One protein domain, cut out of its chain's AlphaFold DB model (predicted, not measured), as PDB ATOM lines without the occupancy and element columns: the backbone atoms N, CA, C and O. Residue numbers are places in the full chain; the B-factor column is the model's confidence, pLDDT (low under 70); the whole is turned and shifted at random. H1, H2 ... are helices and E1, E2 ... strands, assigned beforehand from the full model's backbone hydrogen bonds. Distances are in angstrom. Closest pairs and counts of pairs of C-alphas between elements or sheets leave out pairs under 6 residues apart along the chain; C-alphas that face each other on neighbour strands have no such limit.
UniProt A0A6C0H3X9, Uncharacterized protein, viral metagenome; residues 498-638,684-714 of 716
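Overview. This is residues 498 to 638 and 684 to 714 of the 716 residues of an uncharacterized protein of viral metagenome (UniProt A0A6C0H3X9). Picture one twisted sheet of six strands with the long helix H4 along one face, over E2 and E3; the hairpin E4 and E5 makes an arm from one end of the sheet, reaching away from the H4 side. H1, H2 and H3 lie toward the other end. The printed part has 172 residues, with six named helices and eight named strands in the order E1 E2 H1 E3 E4 E5 E6 H2 H3 H4 E7 E8 H5 H6. The large sheet, E1 E2 E3 E6 E7 E8, is mixed, as is the class, helices and strands. The whole is compact, radius of gyration of the C-alphas 17.2 A, spanning 47 by 40 by 28 A.

Arrangement. Start at E1, residues 500 to 510, and E2, 517 to 527, an antiparallel hairpin; N 503 and O 524 are 2.8 A apart, within hydrogen-bond range. H1, 532 to 538, is only just not on the sheet, with 4 pairs of C-alphas within 10 A. E3, 545 to 559, is antiparallel to E2, with N 523 and O 550 at 2.8 A, and bends by 92 degrees at residue 556. E4, 562 to 567, and E5, 572 to 576, form an antiparallel hairpin, N 564 and O 574 at 3.0 A; E3 and E4 meet only through their link. E6, 580 to 588, is antiparallel to E3, N 553 and O 583 at 2.8 A. H2, 593 to 598, and H3, 600 to 603, are not on the sheet; they touch only at the corner, and only just, with 3 pairs of C-alphas within 8 A, closest Ile 596 and Leu 602 at 5.7 A. H4, 608 to 622, is on the sheet at a height of 8.3 A, along the strands at 27 degrees to E2 on the local plane; its closest C-alpha pair with E2 is Met 612 and Gly 523, 5.6 A. E7, 631 to 636, is parallel to E6, N 633 and O 582 at 2.8 A; E6, H2 H3 H4, E7 are a strand-helix-strand unit, parallel neighbour strands with helices between. E8, 686 to 689, is antiparallel to E7, N 632 and O 688 at 2.8 A. H5, 690 to 695, makes two layers with H4, helices on one face of the sheet; the two are close but not clearly touching, closest C-alphas Val 617 and Val 690 at 7.7 A. H6, 703 to 713, only grazes the sheet with residues 710 to 713 and is about perpendicular to H4, at 81 degrees. Every O i to N i+4 pair is within hydrogen-bond range in H1, H2, H4, H5 and H6; H3 is too short for one.

Along the chain. Find C-alpha 500 at (151.126, 194.971, 187.569), where E1 begins its 30.7 A; E2 measures 31.2 A, E3 33.3 A, E6 23.3 A and H4 21.2 A. H6 ends at C-alpha 713, (149.923, 203.966, 187.836).

Size, cuts and confidence. The C-alphas farthest apart are those of Asp 533 and Glu 629, 47.6 A. Residues 639 to 683 are not printed, and C-alphas 638 and 684 are 10.9 A apart across the cut. Of the links printed whole, none is long. Mean pLDDT of the printed part is 74.6; 51 residues are under 70, among them 535 to 543, 565 to 572 and 696 to 714.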
ATOM      1  N   SER A 498     152.446 198.011 183.161       79.00
ATOM      2  CA  SER A 498     150.982 197.931 183.103       79.00
ATOM      3  C   SER A 498     150.397 196.566 183.471       79.00
ATOM      4  O   SER A 498     149.217 196.498 183.804       79.00
ATOM      5  N   ASP A 499     151.192 195.495 183.434       84.50
ATOM      6  CA  ASP A 499     150.745 194.154 183.829       84.50
ATOM      7  C   ASP A 499     150.667 193.986 185.351       84.50
ATOM      8  O   ASP A 499     150.199 192.961 185.842       84.50
ATOM      9  N   PHE A 500     151.115 194.983 186.116       84.50
ATOM     10  CA  PHE A 500     151.126 194.971 187.569       84.50
ATOM     11  C   PHE A 500     150.155 196.031 188.082       84.50
ATOM     12  O   PHE A 500     150.273 197.215 187.782       84.50
ATOM     13  N   GLN A 501     149.192 195.604 188.890       85.75
ATOM     14  CA  GLN A 501     148.190 196.468 189.489       85.75
ATOM     15  C   GLN A 501     148.305 196.413 191.007       85.75
ATOM     16  O   GLN A 501     148.224 195.338 191.595       85.75
ATOM     17  N   ILE A 502     148.409 197.573 191.654       80.81
ATOM     18  CA  ILE A 502     148.167 197.655 193.094       80.81
ATOM     19  C   ILE A 502     146.681 197.923 193.312       80.81
ATOM     20  O   ILE A 502     146.110 198.862 192.756       80.81
ATOM     21  N   GLN A 503     146.044 197.089 194.120       84.19
ATOM     22  CA  GLN A 503     144.653 197.229 194.508       84.19
ATOM     23  C   GLN A 503     144.576 197.415 196.017       84.19
ATOM     24  O   GLN A 503     145.132 196.624 196.769       84.19
ATOM     25  N   THR A 504     143.860 198.448 196.462       81.62
ATOM     26  CA  THR A 504     143.525 198.620 197.877       81.62
ATOM     27  C   THR A 504     142.018 198.540 198.061       81.62
ATOM     28  O   THR A 504     141.246 199.137 197.310       81.62
ATOM     29  N   THR A 505     141.579 197.782 199.056       85.94
ATOM     30  CA  THR A 505     140.167 197.632 199.410       85.94
ATOM     31  C   THR A 505     139.994 197.783 200.910       85.94
ATOM     32  O   THR A 505     140.882 197.445 201.686       85.94
ATOM     33  N   SER A 506     138.843 198.300 201.324       86.69
ATOM     34  CA  SER A 506     138.451 198.371 202.730       86.69
ATOM     35  C   SER A 506     137.069 197.770 202.897       86.69
ATOM     36  O   SER A 506     136.171 198.111 202.124       86.69
ATOM     37  N   MET A 507     136.890 196.912 203.892       90.56
ATOM     38  CA  MET A 507     135.623 196.246 204.178       90.56
ATOM     39  C   MET A 507     135.367 196.200 205.682       90.56
ATOM     40  O   MET A 507     136.301 196.072 206.470       90.56
ATOM     41  N   ASN A 508     134.098 196.320 206.068       87.88
ATOM     42  CA  ASN A 508     133.667 196.017 207.428       87.88
ATOM     43  C   ASN A 508     133.297 194.531 207.469       87.88
ATOM     44  O   ASN A 508     132.484 194.093 206.651       87.88
ATOM     45  N   GLU A 509     133.886 193.772 208.385       91.56
ATOM     46  CA  GLU A 509     133.601 192.347 208.582       91.56
ATOM     47  C   GLU A 509     133.422 192.040 210.072       91.56
ATOM     48  O   GLU A 509     133.778 192.850 210.923       91.56
ATOM     49  N   ILE A 510     132.846 190.882 210.390       85.50
ATOM     50  CA  ILE A 510     132.821 190.367 211.762       85.50
ATOM     51  C   ILE A 510     134.022 189.438 211.893       85.50
ATOM     52  O   ILE A 510     134.104 188.440 211.174       85.50
ATOM     53  N   ASP A 511     134.955 189.762 212.784       83.88
ATOM     54  CA  ASP A 511     136.102 188.901 213.065       83.88
ATOM     55  C   ASP A 511     135.615 187.616 213.753       83.88
ATOM     56  O   ASP A 511     134.986 187.660 214.808       83.88
ATOM     57  N   GLU A 512     135.868 186.457 213.142       79.56
ATOM     58  CA  GLU A 512     135.297 185.179 213.593       79.56
ATOM     59  C   GLU A 512     135.804 184.724 214.973       79.56
ATOM     60  O   GLU A 512     135.159 183.894 215.616       79.56
ATOM     61  N   GLU A 513     136.964 185.216 215.421       76.88
ATOM     62  CA  GLU A 513     137.564 184.826 216.701       76.88
ATOM     63  C   GLU A 513     137.057 185.698 217.853       76.88
ATOM     64  O   GLU A 513     136.798 185.193 218.948       76.88
ATOM     65  N   THR A 514     136.898 186.996 217.605       80.00
ATOM     66  CA  THR A 514     136.486 187.978 218.615       80.00
ATOM     67  C   THR A 514     134.996 188.323 218.573       80.00
ATOM     68  O   THR A 514     134.492 188.892 219.539       80.00
ATOM     69  N   GLU A 515     134.289 187.970 217.494       84.50
ATOM     70  CA  GLU A 515     132.900 188.361 217.195       84.50
ATOM     71  C   GLU A 515     132.684 189.890 217.141       84.50
ATOM     72  O   GLU A 515     131.565 190.376 217.312       84.50
ATOM     73  N   LEU A 516     133.749 190.662 216.900       84.56
ATOM     74  CA  LEU A 516     133.703 192.124 216.829       84.56
ATOM     75  C   LEU A 516     133.541 192.615 215.387       84.56
ATOM     76  O   LEU A 516     134.108 192.038 214.458       84.56
ATOM     77  N   ASP A 517     132.830 193.732 215.221       84.06
ATOM     78  CA  ASP A 517     132.797 194.484 213.965       84.06
ATOM     79  C   ASP A 517     134.166 195.135 213.734       84.06
ATOM     80  O   ASP A 517     134.528 196.094 214.417       84.06
ATOM     81  N   VAL A 518     134.933 194.624 212.776       89.00
ATOM     82  CA  VAL A 518     136.279 195.106 212.457       89.00
ATOM     83  C   VAL A 518     136.312 195.831 211.119       89.00
ATOM     84  O   VAL A 518     135.559 195.528 210.191       89.00
ATOM     85  N   LEU A 519     137.234 196.787 211.004       86.88
ATOM     86  CA  LEU A 519     137.562 197.427 209.737       86.88
ATOM     87  C   LEU A 519     138.819 196.785 209.168       86.88
ATOM     88  O   LEU A 519     139.912 196.958 209.710       86.88
ATOM     89  N   LYS A 520     138.670 196.080 208.051       90.06
ATOM     90  CA  LYS A 520     139.782 195.448 207.355       90.06
ATOM     91  C   LYS A 520     140.206 196.250 206.141       90.06
ATOM     92  O   LYS A 520     139.388 196.575 205.280       90.06
ATOM     93  N   TYR A 521     141.498 196.526 206.057       88.12
ATOM     94  CA  TYR A 521     142.160 197.044 204.872       88.12
ATOM     95  C   TYR A 521     142.977 195.944 204.228       88.12
ATOM     96  O   TYR A 521     143.694 195.225 204.912       88.12
ATOM     97  N   GLN A 522     142.882 195.844 202.913       86.69
ATOM     98  CA  GLN A 522     143.659 194.906 202.127       86.69
ATOM     99  C   GLN A 522     144.371 195.664 201.012       86.69
ATOM    100  O   GLN A 522     143.729 196.406 200.267       86.69
ATOM    101  N   GLY A 523     145.687 195.497 200.914       86.50
ATOM    102  CA  GLY A 523     146.524 196.010 199.835       86.50
ATOM    103  C   GLY A 523     147.181 194.853 199.095       86.50
ATOM    104  O   GLY A 523     147.915 194.081 199.703       86.50
ATOM    105  N   MET A 524     146.932 194.733 197.795       86.69
ATOM    106  CA  MET A 524     147.457 193.658 196.957       86.69
ATOM    107  C   MET A 524     148.270 194.218 195.795       86.69
ATOM    108  O   MET A 524     147.793 195.109 195.099       86.69
ATOM    109  N   LEU A 525     149.447 193.651 195.528       86.44
ATOM    110  CA  LEU A 525     150.113 193.754 194.228       86.44
ATOM    111  C   LEU A 525     149.704 192.543 193.389       86.44
ATOM    112  O   LEU A 525     150.050 191.415 193.727       86.44
ATOM    113  N   ILE A 526     148.982 192.780 192.301       86.69
ATOM    114  CA  ILE A 526     148.410 191.763 191.420       86.69
ATOM    115  C   ILE A 526     149.131 191.819 190.078       86.69
ATOM    116  O   ILE A 526     149.200 192.873 189.454       86.69
ATOM    117  N   TYR A 527     149.633 190.684 189.613       87.00
ATOM    118  CA  TYR A 527     150.054 190.508 188.234       87.00
ATOM    119  C   TYR A 527     148.871 190.028 187.387       87.00
ATOM    120  O   TYR A 527     148.267 188.996 187.688       87.00
ATOM    121  N   LYS A 528     148.558 190.796 186.343       86.06
ATOM    122  CA  LYS A 528     147.462 190.595 185.382       86.06
ATOM    123  C   LYS A 528     147.946 190.261 183.970       86.06
ATOM    124  O   LYS A 528     147.140 190.206 183.042       86.06
ATOM    125  N   GLY A 529     149.253 190.082 183.787       83.12
ATOM    126  CA  GLY A 529     149.820 189.759 182.483       83.12
ATOM    127  C   GLY A 529     149.403 188.365 182.005       83.12
ATOM    128  O   GLY A 529     149.158 187.456 182.796       83.12
ATOM    129  N   SER A 530     149.357 188.178 180.688       80.38
ATOM    130  CA  SER A 530     148.909 186.937 180.041       80.38
ATOM    131  C   SER A 530     150.020 185.903 179.810       80.38
ATOM    132  O   SER A 530     149.833 184.981 179.016       80.38
ATOM    133  N   ASP A 531     151.188 186.048 180.453       80.88
ATOM    134  CA  ASP A 531     152.300 185.086 180.343       80.88
ATOM    135  C   ASP A 531     151.901 183.743 180.989       80.88
ATOM    136  O   ASP A 531     152.090 183.507 182.185       80.88
ATOM    137  N   LEU A 532     151.319 182.861 180.170       68.75
ATOM    138  CA  LEU A 532     150.879 181.520 180.552       68.75
ATOM    139  C   LEU A 532     152.026 180.663 181.086       68.75
ATOM    140  O   LEU A 532     151.798 179.808 181.937       68.75
ATOM    141  N   ASP A 533     153.252 180.876 180.612       72.75
ATOM    142  CA  ASP A 533     154.415 180.110 181.049       72.75
ATOM    143  C   ASP A 533     154.782 180.478 182.489       72.75
ATOM    144  O   ASP A 533     155.051 179.605 183.316       72.75
ATOM    145  N   PHE A 534     154.711 181.765 182.820       72.94
ATOM    146  CA  PHE A 534     154.856 182.255 184.185       72.94
ATOM    147  C   PHE A 534     153.703 181.802 185.102       72.94
ATOM    148  O   PHE A 534     153.970 181.289 186.191       72.94
ATOM    149  N   ILE A 535     152.443 181.896 184.650       69.38
ATOM    150  CA  ILE A 535     151.253 181.443 185.403       69.38
ATOM    151  C   ILE A 535     151.318 179.934 185.690       69.38
ATOM    152  O   ILE A 535     151.103 179.487 186.816       69.38
ATOM    153  N   ASN A 536     151.673 179.126 184.690       65.00
ATOM    154  CA  ASN A 536     151.751 177.674 184.844       65.00
ATOM    155  C   ASN A 536     152.896 177.252 185.777       65.00
ATOM    156  O   ASN A 536     152.757 176.274 186.514       65.00
ATOM    157  N   ARG A 537     154.021 177.979 185.769       64.62
ATOM    158  CA  ARG A 537     155.194 177.677 186.609       64.62
ATOM    159  C   ARG A 537     155.062 178.170 188.047       64.62
ATOM    160  O   ARG A 537     155.690 177.585 188.924       64.62
ATOM    161  N   SER A 538     154.270 179.208 188.307       62.06
ATOM    162  CA  SER A 538     154.025 179.694 189.671       62.06
ATOM    163  C   SER A 538     153.100 178.770 190.477       62.06
ATOM    164  O   SER A 538     153.024 178.896 191.698       62.06
ATOM    165  N   GLY A 539     152.420 177.821 189.819       57.19
ATOM    166  CA  GLY A 539     151.520 176.854 190.457       57.19
ATOM    167  C   GLY A 539     150.163 177.437 190.873       57.19
ATOM    168  O   GLY A 539     149.349 176.728 191.469       57.19
ATOM    169  N   ILE A 540     149.893 178.704 190.545       56.22
ATOM    170  CA  ILE A 540     148.675 179.431 190.917       56.22
ATOM    171  C   ILE A 540     147.707 179.403 189.727       56.22
ATOM    172  O   ILE A 540     148.013 179.897 188.650       56.22
ATOM    173  N   ARG A 541     146.524 178.796 189.906       50.22
ATOM    174  CA  ARG A 541     145.573 178.479 188.815       50.22
ATOM    175  C   ARG A 541     144.569 179.590 188.460       50.22
ATOM    176  O   ARG A 541     143.614 179.315 187.739       50.22
ATOM    177  N   ASN A 542     144.750 180.809 188.966       58.16
ATOM    178  CA  ASN A 542     143.833 181.929 188.728       58.16
ATOM    179  C   ASN A 542     144.467 182.973 187.800       58.16
ATOM    180  O   ASN A 542     145.675 183.183 187.849       58.16
ATOM    181  N   ASN A 543     143.635 183.646 186.997       58.78
ATOM    182  CA  ASN A 543     144.060 184.667 186.028       58.78
ATOM    183  C   ASN A 543     144.682 185.924 186.671       58.78
ATOM    184  O   ASN A 543     145.352 186.677 185.977       58.78
ATOM    185  N   ASP A 544     144.483 186.129 187.977       75.44
ATOM    186  CA  ASP A 544     145.092 187.208 188.756       75.44
ATOM    187  C   ASP A 544     146.068 186.598 189.776       75.44
ATOM    188  O   ASP A 544     145.654 185.893 190.705       75.44
ATOM    189  N   MET A 545     147.370 186.853 189.614       81.38
ATOM    190  CA  MET A 545     148.400 186.362 190.535       81.38
ATOM    191  C   MET A 545     148.730 187.435 191.575       81.38
ATOM    192  O   MET A 545     149.342 188.452 191.260       81.38
ATOM    193  N   ILE A 546     148.360 187.205 192.836       84.25
ATOM    194  CA  ILE A 546     148.707 188.104 193.943       84.25
ATOM    195  C   ILE A 546     150.180 187.882 194.314       84.25
ATOM    196  O   ILE A 546     150.543 186.840 194.855       84.25
ATOM    197  N   LEU A 547     151.031 188.860 194.013       81.56
ATOM    198  CA  LEU A 547     152.469 188.837 194.292       81.56
ATOM    199  C   LEU A 547     152.799 189.300 195.716       81.56
ATOM    200  O   LEU A 547     153.761 188.835 196.325       81.56
ATOM    201  N   SER A 548     152.009 190.213 196.266       83.19
ATOM    202  CA  SER A 548     152.113 190.638 197.660       83.19
ATOM    203  C   SER A 548     150.736 191.019 198.164       83.19
ATOM    204  O   SER A 548     149.953 191.597 197.414       83.19
ATOM    205  N   ASN A 549     150.439 190.671 199.408       84.06
ATOM    206  CA  ASN A 549     149.199 190.993 200.088       84.06
ATOM    207  C   ASN A 549     149.501 191.490 201.503       84.06
ATOM    208  O   ASN A 549     150.239 190.850 202.255       84.06
ATOM    209  N   ILE A 550     148.889 192.604 201.879       83.25
ATOM    210  CA  ILE A 550     148.821 193.079 203.254       83.25
ATOM    211  C   ILE A 550     147.371 193.148 203.660       83.25
ATOM    212  O   ILE A 550     146.599 193.876 203.047       83.25
ATOM    213  N   ASP A 551     147.056 192.476 204.757       84.19
ATOM    214  CA  ASP A 551     145.779 192.590 205.439       84.19
ATOM    215  C   ASP A 551     145.990 193.319 206.767       84.19
ATOM    216  O   ASP A 551     146.846 192.938 207.558       84.19
ATOM    217  N   ILE A 552     145.214 194.362 207.041       86.56
ATOM    218  CA  ILE A 552     145.210 195.056 208.328       86.56
ATOM    219  C   ILE A 552     143.806 195.056 208.893       86.56
ATOM    220  O   ILE A 552     142.902 195.632 208.296       86.56
ATOM    221  N   THR A 553     143.643 194.473 210.068       88.12
ATOM    222  CA  THR A 553     142.382 194.438 210.803       88.12
ATOM    223  C   THR A 553     142.436 195.438 211.949       88.12
ATOM    224  O   THR A 553     143.277 195.312 212.836       88.12
ATOM    225  N   PHE A 554     141.543 196.425 211.947       87.75
ATOM    226  CA  PHE A 554     141.375 197.383 213.035       87.75
ATOM    227  C   PHE A 554     140.148 197.042 213.874       87.75
ATOM    228  O   PHE A 554     139.050 196.865 213.347       87.75
ATOM    229  N   TYR A 555     140.347 196.995 215.186       86.69
ATOM    230  CA  TYR A 555     139.327 196.657 216.166       86.69
ATOM    231  C   TYR A 555     138.724 197.936 216.772       86.69
ATOM    232  O   TYR A 555     139.451 198.902 217.032       86.69
ATOM    233  N   PRO A 556     137.403 197.964 217.024       82.81
ATOM    234  CA  PRO A 556     136.728 199.123 217.609       82.81
ATOM    235  C   PRO A 556     137.127 199.317 219.078       82.81
ATOM    236  O   PRO A 556     137.178 200.441 219.586       82.81
ATOM    237  N   GLU A 557     137.467 198.216 219.745       86.62
ATOM    238  CA  GLU A 557     137.898 198.152 221.134       86.62
ATOM    239  C   GLU A 557     139.320 197.587 221.242       86.62
ATOM    240  O   GLU A 557     139.878 197.039 220.294       86.62
ATOM    241  N   GLN A 558     139.933 197.778 222.407       85.25
ATOM    242  CA  GLN A 558     141.287 197.321 222.697       85.25
ATOM    243  C   GLN A 558     141.272 195.817 222.999       85.25
ATOM    244  O   GLN A 558     140.560 195.366 223.897       85.25
ATOM    245  N   ILE A 559     142.061 195.039 222.262       86.25
ATOM    246  CA  ILE A 559     142.179 193.592 222.442       86.25
ATOM    247  C   ILE A 559     143.319 193.313 223.416       86.25
ATOM    248  O   ILE A 559     144.454 193.685 223.142       86.25
ATOM    249  N   GLY A 560     143.027 192.650 224.540       83.50
ATOM    250  CA  GLY A 560     143.993 192.462 225.636       83.50
ATOM    251  C   GLY A 560     144.954 191.279 225.488       83.50
ATOM    252  O   GLY A 560     145.816 191.063 226.344       83.50
ATOM    253  N   SER A 561     144.811 190.471 224.433       82.19
ATOM    254  CA  SER A 561     145.765 189.397 224.155       82.19
ATOM    255  C   SER A 561     145.854 189.052 222.674       82.19
ATOM    256  O   SER A 561     144.853 189.030 221.962       82.19
ATOM    257  N   TYR A 562     147.064 188.755 222.218       80.19
ATOM    258  CA  TYR A 562     147.365 188.307 220.869       80.19
ATOM    259  C   TYR A 562     147.932 186.887 220.928       80.19
ATOM    260  O   TYR A 562     148.937 186.639 221.599       80.19
ATOM    261  N   THR A 563     147.291 185.943 220.243       77.31
ATOM    262  CA  THR A 563     147.743 184.549 220.172       77.31
ATOM    263  C   THR A 563     148.238 184.243 218.769       77.31
ATOM    264  O   THR A 563     147.524 184.476 217.803       77.31
ATOM    265  N   TYR A 564     149.438 183.676 218.654       74.25
ATOM    266  CA  TYR A 564     150.006 183.285 217.363       74.25
ATOM    267  C   TYR A 564     150.515 181.847 217.364       74.25
ATOM    268  O   TYR A 564     150.841 181.268 218.407       74.25
ATOM    269  N   LEU A 565     150.579 181.273 216.164       66.38
ATOM    270  CA  LEU A 565     151.100 179.937 215.891       66.38
ATOM    271  C   LEU A 565     152.601 180.034 215.610       66.38
ATOM    272  O   LEU A 565     153.013 180.529 214.566       66.38
ATOM    273  N   TYR A 566     153.432 179.545 216.529       63.41
ATOM    274  CA  TYR A 566     154.892 179.584 216.359       63.41
ATOM    275  C   TYR A 566     155.467 178.298 215.747       63.41
ATOM    276  O   TYR A 566     156.652 178.239 215.428       63.41
ATOM    277  N   ASP A 567     154.638 177.262 215.604       61.78
ATOM    278  CA  ASP A 567     155.013 175.942 215.104       61.78
ATOM    279  C   ASP A 567     153.828 175.353 214.323       61.78
ATOM    280  O   ASP A 567     152.899 174.796 214.916       61.78
ATOM    281  N   TYR A 568     153.828 175.522 212.997       53.28
ATOM    282  CA  TYR A 568     152.751 175.040 212.119       53.28
ATOM    283  C   TYR A 568     152.650 173.512 212.110       53.28
ATOM    284  O   TYR A 568     151.547 172.965 212.123       53.28
ATOM    285  N   THR A 569     153.793 172.825 212.156       48.06
ATOM    286  CA  THR A 569     153.876 171.361 212.109       48.06
ATOM    287  C   THR A 569     153.224 170.722 213.333       48.06
ATOM    288  O   THR A 569     152.545 169.703 213.215       48.06
ATOM    289  N   TYR A 570     153.379 171.337 214.511       50.91
ATOM    290  CA  TYR A 570     152.834 170.811 215.768       50.91
ATOM    291  C   TYR A 570     151.674 171.632 216.351       50.91
ATOM    292  O   TYR A 570     151.185 171.299 217.432       50.91
ATOM    293  N   ARG A 571     151.216 172.678 215.648       60.91
ATOM    294  CA  ARG A 571     150.132 173.597 216.049       60.91
ATOM    295  C   ARG A 571     150.288 174.162 217.463       60.91
ATOM    296  O   ARG A 571     149.319 174.240 218.218       60.91
ATOM    297  N   LYS A 572     151.508 174.530 217.854       64.69
ATOM    298  CA  LYS A 572     151.729 175.150 219.165       64.69
ATOM    299  C   LYS A 572     151.461 176.647 219.076       64.69
ATOM    300  O   LYS A 572     151.951 177.318 218.166       64.69
ATOM    301  N   THR A 573     150.698 177.156 220.036       71.19
ATOM    302  CA  THR A 573     150.354 178.572 220.142       71.19
ATOM    303  C   THR A 573     151.071 179.221 221.316       71.19
ATOM    304  O   THR A 573     151.416 178.562 222.302       71.19
ATOM    305  N   LYS A 574     151.310 180.526 221.214       72.12
ATOM    306  CA  LYS A 574     151.779 181.350 222.325       72.12
ATOM    307  C   LYS A 574     150.945 182.623 222.368       72.12
ATOM    308  O   LYS A 574     150.695 183.235 221.334       72.12
ATOM    309  N   THR A 575     150.512 182.987 223.567       76.25
ATOM    310  CA  THR A 575     149.681 184.166 223.812       76.25
ATOM    311  C   THR A 575     150.524 185.250 224.467       76.25
ATOM    312  O   THR A 575     151.242 184.987 225.434       76.25
ATOM    313  N   TYR A 576     150.434 186.461 223.933       70.69
ATOM    314  CA  TYR A 576     150.984 187.679 224.506       70.69
ATOM    315  C   TYR A 576     149.842 188.518 225.056       70.69
ATOM    316  O   TYR A 576     148.909 188.835 224.328       70.69
ATOM    317  N   ASN A 577     149.924 188.891 226.330       75.38
ATOM    318  CA  ASN A 577     149.013 189.870 226.909       75.38
ATOM    319  C   ASN A 577     149.548 191.250 226.551       75.38
ATOM    320  O   ASN A 577     150.456 191.761 227.206       75.38
ATOM    321  N   ALA A 578     149.046 191.790 225.455       71.94
ATOM    322  CA  ALA A 578     149.376 193.113 224.982       71.94
ATOM    323  C   ALA A 578     148.092 193.725 224.469       71.94
ATOM    324  O   ALA A 578     147.330 193.065 223.765       71.94
ATOM    325  N   ASP A 579     147.879 194.975 224.835       81.00
ATOM    326  CA  ASP A 579     146.712 195.695 224.403       81.00
ATOM    327  C   ASP A 579     146.939 196.294 223.010       81.00
ATOM    328  O   ASP A 579     147.846 197.113 222.843       81.00
ATOM    329  N   TYR A 580     146.109 195.940 222.028       81.88
ATOM    330  CA  TYR A 580     146.217 196.454 220.657       81.88
ATOM    331  C   TYR A 580     144.864 196.789 220.028       81.88
ATOM    332  O   TYR A 580     143.822 196.299 220.449       81.88
ATOM    333  N   LYS A 581     144.892 197.656 219.011       87.00
ATOM    334  CA  LYS A 581     143.732 198.059 218.201       87.00
ATOM    335  C   LYS A 581     143.875 197.725 216.720       87.00
ATOM    336  O   LYS A 581     142.916 197.876 215.974       87.00
ATOM    337  N   GLY A 582     145.051 197.286 216.280       84.06
ATOM    338  CA  GLY A 582     145.284 196.867 214.902       84.06
ATOM    339  C   GLY A 582     146.101 195.587 214.834       84.06
ATOM    340  O   GLY A 582     146.999 195.397 215.648       84.06
ATOM    341  N   LEU A 583     145.806 194.732 213.862       84.88
ATOM    342  CA  LEU A 583     146.584 193.551 213.516       84.88
ATOM    343  C   LEU A 583     146.913 193.596 212.025       84.88
ATOM    344  O   LEU A 583     146.021 193.522 211.190       84.88
ATOM    345  N   VAL A 584     148.192 193.702 211.695       82.12
ATOM    346  CA  VAL A 584     148.726 193.691 210.333       82.12
ATOM    347  C   VAL A 584     149.249 192.295 210.047       82.12
ATOM    348  O   VAL A 584     150.103 191.814 210.780       82.12
ATOM    349  N   ARG A 585     148.794 191.663 208.974       80.19
ATOM    350  CA  ARG A 585     149.332 190.418 208.429       80.19
ATOM    351  C   ARG A 585     149.939 190.709 207.065       80.19
ATOM    352  O   ARG A 585     149.247 191.178 206.164       80.19
ATOM    353  N   ILE A 586     151.232 190.436 206.919       75.44
ATOM    354  CA  ILE A 586     151.961 190.660 205.662       75.44
ATOM    355  C   ILE A 586     152.303 189.311 205.035       75.44
ATOM    356  O   ILE A 586     153.012 188.505 205.641       75.44
ATOM    357  N   ASN A 587     151.848 189.093 203.802       71.69
ATOM    358  CA  ASN A 587     152.226 187.956 202.973       71.69
ATOM    359  C   ASN A 587     152.881 188.459 201.680       71.69
ATOM    360  O   ASN A 587     152.211 188.958 200.779       71.69
ATOM    361  N   ASN A 588     154.205 188.340 201.595       69.88
ATOM    362  CA  ASN A 588     154.985 188.893 200.494       69.88
ATOM    363  C   ASN A 588     155.726 187.782 199.735       69.88
ATOM    364  O   ASN A 588     156.619 187.137 200.288       69.88
ATOM    365  N   SER A 589     155.379 187.583 198.460       68.12
ATOM    366  CA  SER A 589     156.044 186.617 197.572       68.12
ATOM    367  C   SER A 589     157.013 187.266 196.572       68.12
ATOM    368  O   SER A 589     157.754 186.558 195.889       68.12
ATOM    369  N   ILE A 590     157.095 188.607 196.537       70.19
ATOM    370  CA  ILE A 590     157.956 189.383 195.619       70.19
ATOM    371  C   ILE A 590     159.442 189.053 195.822       70.19
ATOM    372  O   ILE A 590     160.241 189.167 194.898       70.19
ATOM    373  N   HIS A 591     159.823 188.579 197.010       65.06
ATOM    374  CA  HIS A 591     161.205 188.225 197.342       65.06
ATOM    375  C   HIS A 591     161.712 186.921 196.708       65.06
ATOM    376  O   HIS A 591     162.849 186.527 196.969       65.06
ATOM    377  N   SER A 592     160.908 186.226 195.897       69.06
ATOM    378  CA  SER A 592     161.390 185.049 195.174       69.06
ATOM    379  C   SER A 592     162.482 185.444 194.179       69.06
ATOM    380  O   SER A 592     162.258 186.232 193.262       69.06
ATOM    381  N   GLU A 593     163.666 184.852 194.315       67.75
ATOM    382  CA  GLU A 593     164.785 185.061 193.388       67.75
ATOM    383  C   GLU A 593     164.396 184.715 191.942       67.75
ATOM    384  O   GLU A 593     164.814 185.387 191.003       67.75
ATOM    385  N   ALA A 594     163.525 183.717 191.757       67.88
ATOM    386  CA  ALA A 594     162.980 183.375 190.447       67.88
ATOM    387  C   ALA A 594     162.099 184.499 189.870       67.88
ATOM    388  O   ALA A 594     162.176 184.767 188.671       67.88
ATOM    389  N   LEU A 595     161.311 185.178 190.718       69.69
ATOM    390  CA  LEU A 595     160.505 186.339 190.326       69.69
ATOM    391  C   LEU A 595     161.389 187.532 189.973       69.69
ATOM    392  O   LEU A 595     161.212 188.106 188.908       69.69
ATOM    393  N   ILE A 596     162.367 187.869 190.818       75.69
ATOM    394  CA  ILE A 596     163.273 189.006 190.589       75.69
ATOM    395  C   ILE A 596     164.140 188.773 189.349       75.69
ATOM    396  O   ILE A 596     164.294 189.663 188.521       75.69
ATOM    397  N   ARG A 597     164.665 187.559 189.156       76.00
ATOM    398  CA  ARG A 597     165.440 187.218 187.957       76.00
ATOM    399  C   ARG A 597     164.607 187.344 186.679       76.00
ATOM    400  O   ARG A 597     165.151 187.707 185.638       76.00
ATOM    401  N   ARG A 598     163.313 187.017 186.738       74.50
ATOM    402  CA  ARG A 598     162.388 187.144 185.603       74.50
ATOM    403  C   ARG A 598     161.935 188.590 185.389       74.50
ATOM    404  O   ARG A 598     161.836 189.015 184.245       74.50
ATOM    405  N   PHE A 599     161.720 189.332 186.470       79.19
ATOM    406  CA  PHE A 599     161.255 190.717 186.486       79.19
ATOM    407  C   PHE A 599     162.193 191.582 187.341       79.19
ATOM    408  O   PHE A 599     161.874 191.887 188.493       79.19
ATOM    409  N   PRO A 600     163.347 192.016 186.800       79.94
ATOM    410  CA  PRO A 600     164.368 192.712 187.589       79.94
ATOM    411  C   PRO A 600     163.863 193.977 188.287       79.94
ATOM    412  O   PRO A 600     164.308 194.303 189.383       79.94
ATOM    413  N   PHE A 601     162.876 194.669 187.707       79.56
ATOM    414  CA  PHE A 601     162.292 195.860 188.326       79.56
ATOM    415  C   PHE A 601     161.558 195.561 189.649       79.56
ATOM    416  O   PHE A 601     161.424 196.467 190.471       79.56
ATOM    417  N   LEU A 602     161.123 194.316 189.898       77.94
ATOM    418  CA  LEU A 602     160.528 193.914 191.179       77.94
ATOM    419  C   LEU A 602     161.513 194.056 192.343       77.94
ATOM    420  O   LEU A 602     161.086 194.239 193.482       77.94
ATOM    421  N   GLU A 603     162.822 194.061 192.077       78.25
ATOM    422  CA  GLU A 603     163.830 194.383 193.088       78.25
ATOM    423  C   GLU A 603     163.644 195.801 193.654       78.25
ATOM    424  O   GLU A 603     163.879 196.033 194.843       78.25
ATOM    425  N   ASN A 604     163.145 196.732 192.835       76.88
ATOM    426  CA  ASN A 604     162.793 198.084 193.271       76.88
ATOM    427  C   ASN A 604     161.455 198.119 194.030       76.88
ATOM    428  O   ASN A 604     161.232 199.031 194.822       76.88
ATOM    429  N   LEU A 605     160.588 197.114 193.842       73.62
ATOM    430  CA  LEU A 605     159.296 196.964 194.529       73.62
ATOM    431  C   LEU A 605     159.362 196.095 195.790       73.62
ATOM    432  O   LEU A 605     158.336 195.855 196.422       73.62
ATOM    433  N   LYS A 606     160.549 195.656 196.221       70.06
ATOM    434  CA  LYS A 606     160.724 194.810 197.417       70.06
ATOM    435  C   LYS A 606     160.243 195.439 198.737       70.06
ATOM    436  O   LYS A 606     160.267 194.764 199.757       70.06
ATOM    437  N   HIS A 607     159.861 196.716 198.718       73.00
ATOM    438  CA  HIS A 607     159.318 197.461 199.857       73.00
ATOM    439  C   HIS A 607     157.884 197.968 199.618       73.00
ATOM    440  O   HIS A 607     157.402 198.831 200.349       73.00
ATOM    441  N   VAL A 608     157.204 197.486 198.569       75.50
ATOM    442  CA  VAL A 608     155.825 197.897 198.239       75.50
ATOM    443  C   VAL A 608     154.839 197.551 199.355       75.50
ATOM    444  O   VAL A 608     153.839 198.235 199.549       75.50
ATOM    445  N   ASP A 609     155.148 196.518 200.129       71.88
ATOM    446  CA  ASP A 609     154.428 196.138 201.328       71.88
ATOM    447  C   ASP A 609     154.436 197.273 202.371       71.88
ATOM    448  O   ASP A 609     153.383 197.701 202.835       71.88
ATOM    449  N   TYR A 610     155.580 197.892 202.649       74.94
ATOM    450  CA  TYR A 610     155.631 199.047 203.557       74.94
ATOM    451  C   TYR A 610     154.784 200.230 203.073       74.94
ATOM    452  O   TYR A 610     154.124 200.885 203.880       74.94
ATOM    453  N   VAL A 611     154.743 200.473 201.758       77.62
ATOM    454  CA  VAL A 611     153.889 201.517 201.164       77.62
ATOM    455  C   VAL A 611     152.410 201.206 201.414       77.62
ATOM    456  O   VAL A 611     151.668 202.062 201.896       77.62
ATOM    457  N   MET A 612     151.977 199.971 201.140       80.62
ATOM    458  CA  MET A 612     150.588 199.539 201.346       80.62
ATOM    459  C   MET A 612     150.185 199.539 202.828       80.62
ATOM    460  O   MET A 612     149.066 199.945 203.158       80.62
ATOM    461  N   LEU A 613     151.095 199.144 203.725       80.69
ATOM    462  CA  LEU A 613     150.916 199.236 205.174       80.69
ATOM    463  C   LEU A 613     150.649 200.685 205.589       80.69
ATOM    464  O   LEU A 613     149.676 200.968 206.287       80.69
ATOM    465  N   PHE A 614     151.476 201.610 205.113       79.12
ATOM    466  CA  PHE A 614     151.381 203.011 205.496       79.12
ATOM    467  C   PHE A 614     150.101 203.675 204.996       79.12
ATOM    468  O   PHE A 614     149.403 204.322 205.774       79.12
ATOM    469  N   LEU A 615     149.737 203.450 203.729       79.00
ATOM    470  CA  LEU A 615     148.478 203.941 203.162       79.00
ATOM    471  C   LEU A 615     147.270 203.454 203.971       79.00
ATOM    472  O   LEU A 615     146.328 204.207 204.218       79.00
ATOM    473  N   SER A 616     147.318 202.205 204.428       78.94
ATOM    474  CA  SER A 616     146.251 201.609 205.230       78.94
ATOM    475  C   SER A 616     146.192 202.198 206.648       78.94
ATOM    476  O   SER A 616     145.103 202.503 207.136       78.94
ATOM    477  N   VAL A 617     147.343 202.435 207.295       80.62
ATOM    478  CA  VAL A 617     147.429 203.116 208.605       80.62
ATOM    479  C   VAL A 617     146.953 204.566 208.508       80.62
ATOM    480  O   VAL A 617     146.153 205.003 209.334       80.62
ATOM    481  N   GLN A 618     147.377 205.304 207.481       82.00
ATOM    482  CA  GLN A 618     146.943 206.679 207.248       82.00
ATOM    483  C   GLN A 618     145.423 206.753 207.067       82.00
ATOM    484  O   GLN A 618     144.756 207.544 207.732       82.00
ATOM    485  N   LYS A 619     144.853 205.882 206.231       79.25
ATOM    486  CA  LYS A 619     143.405 205.851 205.998       79.25
ATOM    487  C   LYS A 619     142.619 205.499 207.268       79.25
ATOM    488  O   LYS A 619     141.536 206.036 207.487       79.25
ATOM    489  N   ALA A 620     143.171 204.646 208.135       78.50
ATOM    490  CA  ALA A 620     142.581 204.319 209.434       78.50
ATOM    491  C   ALA A 620     142.665 205.466 210.461       78.50
ATOM    492  O   ALA A 620     141.751 205.634 211.274       78.50
ATOM    493  N   LEU A 621     143.734 206.273 210.421       82.44
ATOM    494  CA  LEU A 621     143.839 207.518 211.190       82.44
ATOM    495  C   LEU A 621     142.802 208.545 210.715       82.44
ATOM    496  O   LEU A 621     142.087 209.128 211.531       82.44
ATOM    497  N   GLU A 622     142.670 208.729 209.399       83.56
ATOM    498  CA  GLU A 622     141.690 209.639 208.789       83.56
ATOM    499  C   GLU A 622     140.247 209.237 209.126       83.56
ATOM    500  O   GLU A 622     139.411 210.097 209.423       83.56
ATOM    501  N   SER A 623     139.958 207.931 209.161       79.56
ATOM    502  CA  SER A 623     138.655 207.397 209.574       79.56
ATOM    503  C   SER A 623     138.447 207.357 211.094       79.56
ATOM    504  O   SER A 623     137.360 206.987 211.541       79.56
ATOM    505  N   LYS A 624     139.443 207.772 211.892       86.38
ATOM    506  CA  LYS A 624     139.441 207.787 213.368       86.38
ATOM    507  C   LYS A 624     139.251 206.415 214.029       86.38
ATOM    508  O   LYS A 624     138.829 206.348 215.182       86.38
ATOM    509  N   PHE A 625     139.566 205.329 213.326       77.69
ATOM    510  CA  PHE A 625     139.557 203.979 213.908       77.69
ATOM    511  C   PHE A 625     140.737 203.757 214.857       77.69
ATOM    512  O   PHE A 625     140.628 203.031 215.845       77.69
ATOM    513  N   ILE A 626     141.853 204.430 214.582       85.44
ATOM    514  CA  ILE A 626     143.059 204.429 215.408       85.44
ATOM    515  C   ILE A 626     143.506 205.863 215.702       85.44
ATOM    516  O   ILE A 626     143.095 206.821 215.047       85.44
ATOM    517  N   THR A 627     144.365 206.001 216.702       89.50
ATOM    518  CA  THR A 627     145.081 207.230 217.061       89.50
ATOM    519  C   THR A 627     146.584 207.001 216.920       89.50
ATOM    520  O   THR A 627     147.026 205.856 216.854       89.50
ATOM    521  N   HIS A 628     147.386 208.067 216.939       87.88
ATOM    522  CA  HIS A 628     148.852 207.952 216.957       87.88
ATOM    523  C   HIS A 628     149.377 207.114 218.144       87.88
ATOM    524  O   HIS A 628     150.372 206.407 218.016       87.88
ATOM    525  N   GLU A 629     148.648 207.104 219.262       88.56
ATOM    526  CA  GLU A 629     148.963 206.316 220.463       88.56
ATOM    527  C   GLU A 629     148.450 204.864 220.408       88.56
ATOM    528  O   GLU A 629     148.721 204.073 221.307       88.56
ATOM    529  N   SER A 630     147.670 204.492 219.386       86.56
ATOM    530  CA  SER A 630     147.123 203.136 219.284       86.56
ATOM    531  C   SER A 630     148.231 202.120 219.015       86.56
ATOM    532  O   SER A 630     149.061 202.324 218.133       86.56
ATOM    533  N   ASN A 631     148.215 201.002 219.740       84.31
ATOM    534  CA  ASN A 631     149.115 199.880 219.491       84.31
ATOM    535  C   ASN A 631     148.610 199.033 218.316       84.31
ATOM    536  O   ASN A 631     147.434 198.658 218.264       84.31
ATOM    537  N   ILE A 632     149.513 198.689 217.405       83.62
ATOM    538  CA  ILE A 632     149.290 197.800 216.270       83.62
ATOM    539  C   ILE A 632     150.254 196.623 216.380       83.62
ATOM    540  O   ILE A 632     151.464 196.796 216.535       83.62
ATOM    541  N   VAL A 633     149.706 195.419 216.267       82.56
ATOM    542  CA  VAL A 633     150.471 194.188 216.114       82.56
ATOM    543  C   VAL A 633     150.830 194.023 214.641       82.56
ATOM    544  O   VAL A 633     149.939 194.010 213.800       82.56
ATOM    545  N   ILE A 634     152.111 193.879 214.314       78.62
ATOM    546  CA  ILE A 634     152.594 193.517 212.983       78.62
ATOM    547  C   ILE A 634     153.044 192.058 213.007       78.62
ATOM    548  O   ILE A 634     154.057 191.697 213.607       78.62
ATOM    549  N   ASP A 635     152.256 191.226 212.346       75.50
ATOM    550  CA  ASP A 635     152.452 189.802 212.131       75.50
ATOM    551  C   ASP A 635     153.039 189.590 210.728       75.50
ATOM    552  O   ASP A 635     152.341 189.489 209.714       75.50
ATOM    553  N   ILE A 636     154.370 189.614 210.657       66.06
ATOM    554  CA  ILE A 636     155.096 189.413 209.405       66.06
ATOM    555  C   ILE A 636     155.287 187.912 209.202       66.06
ATOM    556  O   ILE A 636     156.228 187.309 209.725       66.06
ATOM    557  N   SER A 637     154.412 187.298 208.407       58.28
ATOM    558  CA  SER A 637     154.583 185.919 207.964       58.28
ATOM    559  C   SER A 637     155.382 185.881 206.665       58.28
ATOM    560  O   SER A 637     154.851 185.593 205.594       58.28
ATOM    561  N   THR A 638     156.676 186.191 206.717       51.50
ATOM    562  CA  THR A 638     157.523 185.987 205.538       51.50
ATOM    563  C   THR A 638     157.931 184.524 205.466       51.50
ATOM    564  O   THR A 638     158.814 184.083 206.205       51.50
ATOM    565  N   ILE A 684     157.836 186.163 215.190       58.44
ATOM    566  CA  ILE A 684     157.744 187.006 216.382       58.44
ATOM    567  C   ILE A 684     156.883 188.207 216.014       58.44
ATOM    568  O   ILE A 684     157.327 189.025 215.211       58.44
ATOM    569  N   PRO A 685     155.658 188.298 216.559       63.75
ATOM    570  CA  PRO A 685     154.806 189.452 216.324       63.75
ATOM    571  C   PRO A 685     155.471 190.705 216.896       63.75
ATOM    572  O   PRO A 685     156.034 190.678 217.994       63.75
ATOM    573  N   MET A 686     155.403 191.807 216.161       68.94
ATOM    574  CA  MET A 686     155.846 193.120 216.628       68.94
ATOM    575  C   MET A 686     154.640 193.883 217.180       68.94
ATOM    576  O   MET A 686     153.573 193.759 216.604       68.94
ATOM    577  N   ILE A 687     154.758 194.675 218.252       69.06
ATOM    578  CA  ILE A 687     153.620 195.447 218.806       69.06
ATOM    579  C   ILE A 687     154.014 196.907 219.048       69.06
ATOM    580  O   ILE A 687     154.482 197.253 220.128       69.06
ATOM    581  N   GLY A 688     153.886 197.766 218.039       74.62
ATOM    582  CA  GLY A 688     154.309 199.171 218.116       74.62
ATOM    583  C   GLY A 688     153.131 200.139 218.184       74.62
ATOM    584  O   GLY A 688     152.037 199.809 217.735       74.62
ATOM    585  N   THR A 689     153.347 201.354 218.694       82.81
ATOM    586  CA  THR A 689     152.385 202.449 218.503       82.81
ATOM    587  C   THR A 689     152.393 202.911 217.045       82.81
ATOM    588  O   THR A 689     153.404 202.792 216.348       82.81
ATOM    589  N   VAL A 690     151.278 203.472 216.578       82.44
ATOM    590  CA  VAL A 690     151.180 204.084 215.241       82.44
ATOM    591  C   VAL A 690     152.232 205.175 215.046       82.44
ATOM    592  O   VAL A 690     152.845 205.245 213.988       82.44
ATOM    593  N   GLU A 691     152.485 205.989 216.068       82.00
ATOM    594  CA  GLU A 691     153.537 207.010 216.054       82.00
ATOM    595  C   GLU A 691     154.919 206.406 215.782       82.00
ATOM    596  O   GLU A 691     155.599 206.854 214.866       82.00
ATOM    597  N   ASN A 692     155.291 205.318 216.461       75.44
ATOM    598  CA  ASN A 692     156.573 204.644 216.231       75.44
ATOM    599  C   ASN A 692     156.696 204.079 214.801       75.44
ATOM    600  O   ASN A 692     157.777 204.081 214.207       75.44
ATOM    601  N   ILE A 693     155.588 203.579 214.245       74.06
ATOM    602  CA  ILE A 693     155.530 203.089 212.859       74.06
ATOM    603  C   ILE A 693     155.704 204.257 211.876       74.06
ATOM    604  O   ILE A 693     156.366 204.105 210.852       74.06
ATOM    605  N   ILE A 694     155.159 205.433 212.195       77.12
ATOM    606  CA  ILE A 694     155.302 206.640 211.374       77.12
ATOM    607  C   ILE A 694     156.710 207.235 211.486       77.12
ATOM    608  O   ILE A 694     157.293 207.593 210.473       77.12
ATOM    609  N   GLU A 695     157.301 207.313 212.677       73.19
ATOM    610  CA  GLU A 695     158.648 207.872 212.872       73.19
ATOM    611  C   GLU A 695     159.749 207.040 212.196       73.19
ATOM    612  O   GLU A 695     160.766 207.576 211.758       73.19
ATOM    613  N   SER A 696     159.543 205.728 212.053       66.12
ATOM    614  CA  SER A 696     160.457 204.839 211.315       66.12
ATOM    615  C   SER A 696     160.378 205.000 209.786       66.12
ATOM    616  O   SER A 696     161.092 204.324 209.041       66.12
ATOM    617  N   TRP A 697     159.556 205.926 209.291       64.06
ATOM    618  CA  TRP A 697     159.408 206.241 207.870       64.06
ATOM    619  C   TRP A 697     160.574 207.050 207.295       64.06
ATOM    620  O   TRP A 697     161.031 206.765 206.186       64.06
ATOM    621  N   ASP A 698     161.111 208.006 208.060       57.09
ATOM    622  CA  ASP A 698     162.179 208.914 207.606       57.09
ATOM    623  C   ASP A 698     163.478 208.172 207.231       57.09
ATOM    624  O   ASP A 698     164.339 208.698 206.524       57.09
ATOM    625  N   THR A 699     163.615 206.912 207.653       57.31
ATOM    626  CA  THR A 699     164.737 206.033 207.303       57.31
ATOM    627  C   THR A 699     164.675 205.409 205.903       57.31
ATOM    628  O   THR A 699     165.666 204.811 205.474       57.31
ATOM    629  N   PHE A 700     163.577 205.551 205.148       57.47
ATOM    630  CA  PHE A 700     163.436 204.963 203.808       57.47
ATOM    631  C   PHE A 700     163.669 205.987 202.685       57.47
ATOM    632  O   PHE A 700     162.743 206.507 202.069       57.47
ATOM    633  N   SER A 701     164.934 206.235 202.341       52.12
ATOM    634  CA  SER A 701     165.331 207.222 201.320       52.12
ATOM    635  C   SER A 701     164.864 206.927 199.881       52.12
ATOM    636  O   SER A 701     164.909 207.818 199.040       52.12
ATOM    637  N   ASN A 702     164.424 205.700 199.576       54.41
ATOM    638  CA  ASN A 702     164.032 205.267 198.220       54.41
ATOM    639  C   ASN A 702     162.521 205.360 197.948       54.41
ATOM    640  O   ASN A 702     162.046 204.950 196.889       54.41
ATOM    641  N   LEU A 703     161.750 205.859 198.911       54.31
ATOM    642  CA  LEU A 703     160.296 205.749 198.892       54.31
ATOM    643  C   LEU A 703     159.616 206.816 198.019       54.31
ATOM    644  O   LEU A 703     158.518 206.587 197.521       54.31
ATOM    645  N   SER A 704     160.302 207.928 197.735       51.47
ATOM    646  CA  SER A 704     159.864 208.934 196.757       51.47
ATOM    647  C   SER A 704     159.710 208.355 195.345       51.47
ATOM    648  O   SER A 704     158.732 208.659 194.671       51.47
ATOM    649  N   VAL A 705     160.608 207.453 194.934       54.53
ATOM    650  CA  VAL A 705     160.553 206.760 193.632       54.53
ATOM    651  C   VAL A 705     159.375 205.779 193.569       54.53
ATOM    652  O   VAL A 705     158.705 205.663 192.546       54.53
ATOM    653  N   LEU A 706     159.079 205.094 194.678       54.00
ATOM    654  CA  LEU A 706     157.921 204.199 194.796       54.00
ATOM    655  C   LEU A 706     156.595 204.971 194.789       54.00
ATOM    656  O   LEU A 706     155.642 204.528 194.154       54.00
ATOM    657  N   LEU A 707     156.546 206.130 195.450       54.88
ATOM    658  CA  LEU A 707     155.404 207.044 195.427       54.88
ATOM    659  C   LEU A 707     155.169 207.630 194.029       54.88
ATOM    660  O   LEU A 707     154.025 207.688 193.599       54.88
ATOM    661  N   GLU A 708     156.214 207.995 193.283       54.97
ATOM    662  CA  GLU A 708     156.077 208.421 191.880       54.97
ATOM    663  C   GLU A 708     155.543 207.291 190.980       54.97
ATOM    664  O   GLU A 708     154.622 207.511 190.192       54.97
ATOM    665  N   LEU A 709     156.032 206.054 191.139       51.41
ATOM    666  CA  LEU A 709     155.497 204.880 190.430       51.41
ATOM    667  C   LEU A 709     154.029 204.599 190.802       51.41
ATOM    668  O   LEU A 709     153.217 204.268 189.937       51.41
ATOM    669  N   PHE A 710     153.660 204.791 192.067       53.19
ATOM    670  CA  PHE A 710     152.293 204.627 192.565       53.19
ATOM    671  C   PHE A 710     151.336 205.697 192.014       53.19
ATOM    672  O   PHE A 710     150.244 205.387 191.536       53.19
ATOM    673  N   LEU A 711     151.769 206.958 192.025       53.03
ATOM    674  CA  LEU A 711     150.992 208.098 191.532       53.03
ATOM    675  C   LEU A 711     150.896 208.118 190.000       53.03
ATOM    676  O   LEU A 711     149.943 208.654 189.456       53.03
ATOM    677  N   SER A 712     151.853 207.508 189.296       48.38
ATOM    678  CA  SER A 712     151.804 207.362 187.833       48.38
ATOM    679  C   SER A 712     150.959 206.176 187.341       48.38
ATOM    680  O   SER A 712     150.541 206.175 186.185       48.38
ATOM    681  N   SER A 713     150.690 205.176 188.192       42.47
ATOM    682  CA  SER A 713     149.923 203.966 187.836       42.47
ATOM    683  C   SER A 713     148.460 204.001 188.289       42.47
ATOM    684  O   SER A 713     147.650 203.185 187.847       42.47
ATOM    685  N   THR A 714     148.087 204.966 189.129       38.72
ATOM    686  CA  THR A 714     146.699 205.219 189.514       38.72
ATOM    687  C   THR A 714     146.154 206.386 188.686       38.72
ATOM    688  O   THR A 714     146.591 207.517 188.832       38.72
TER     689      THR A 714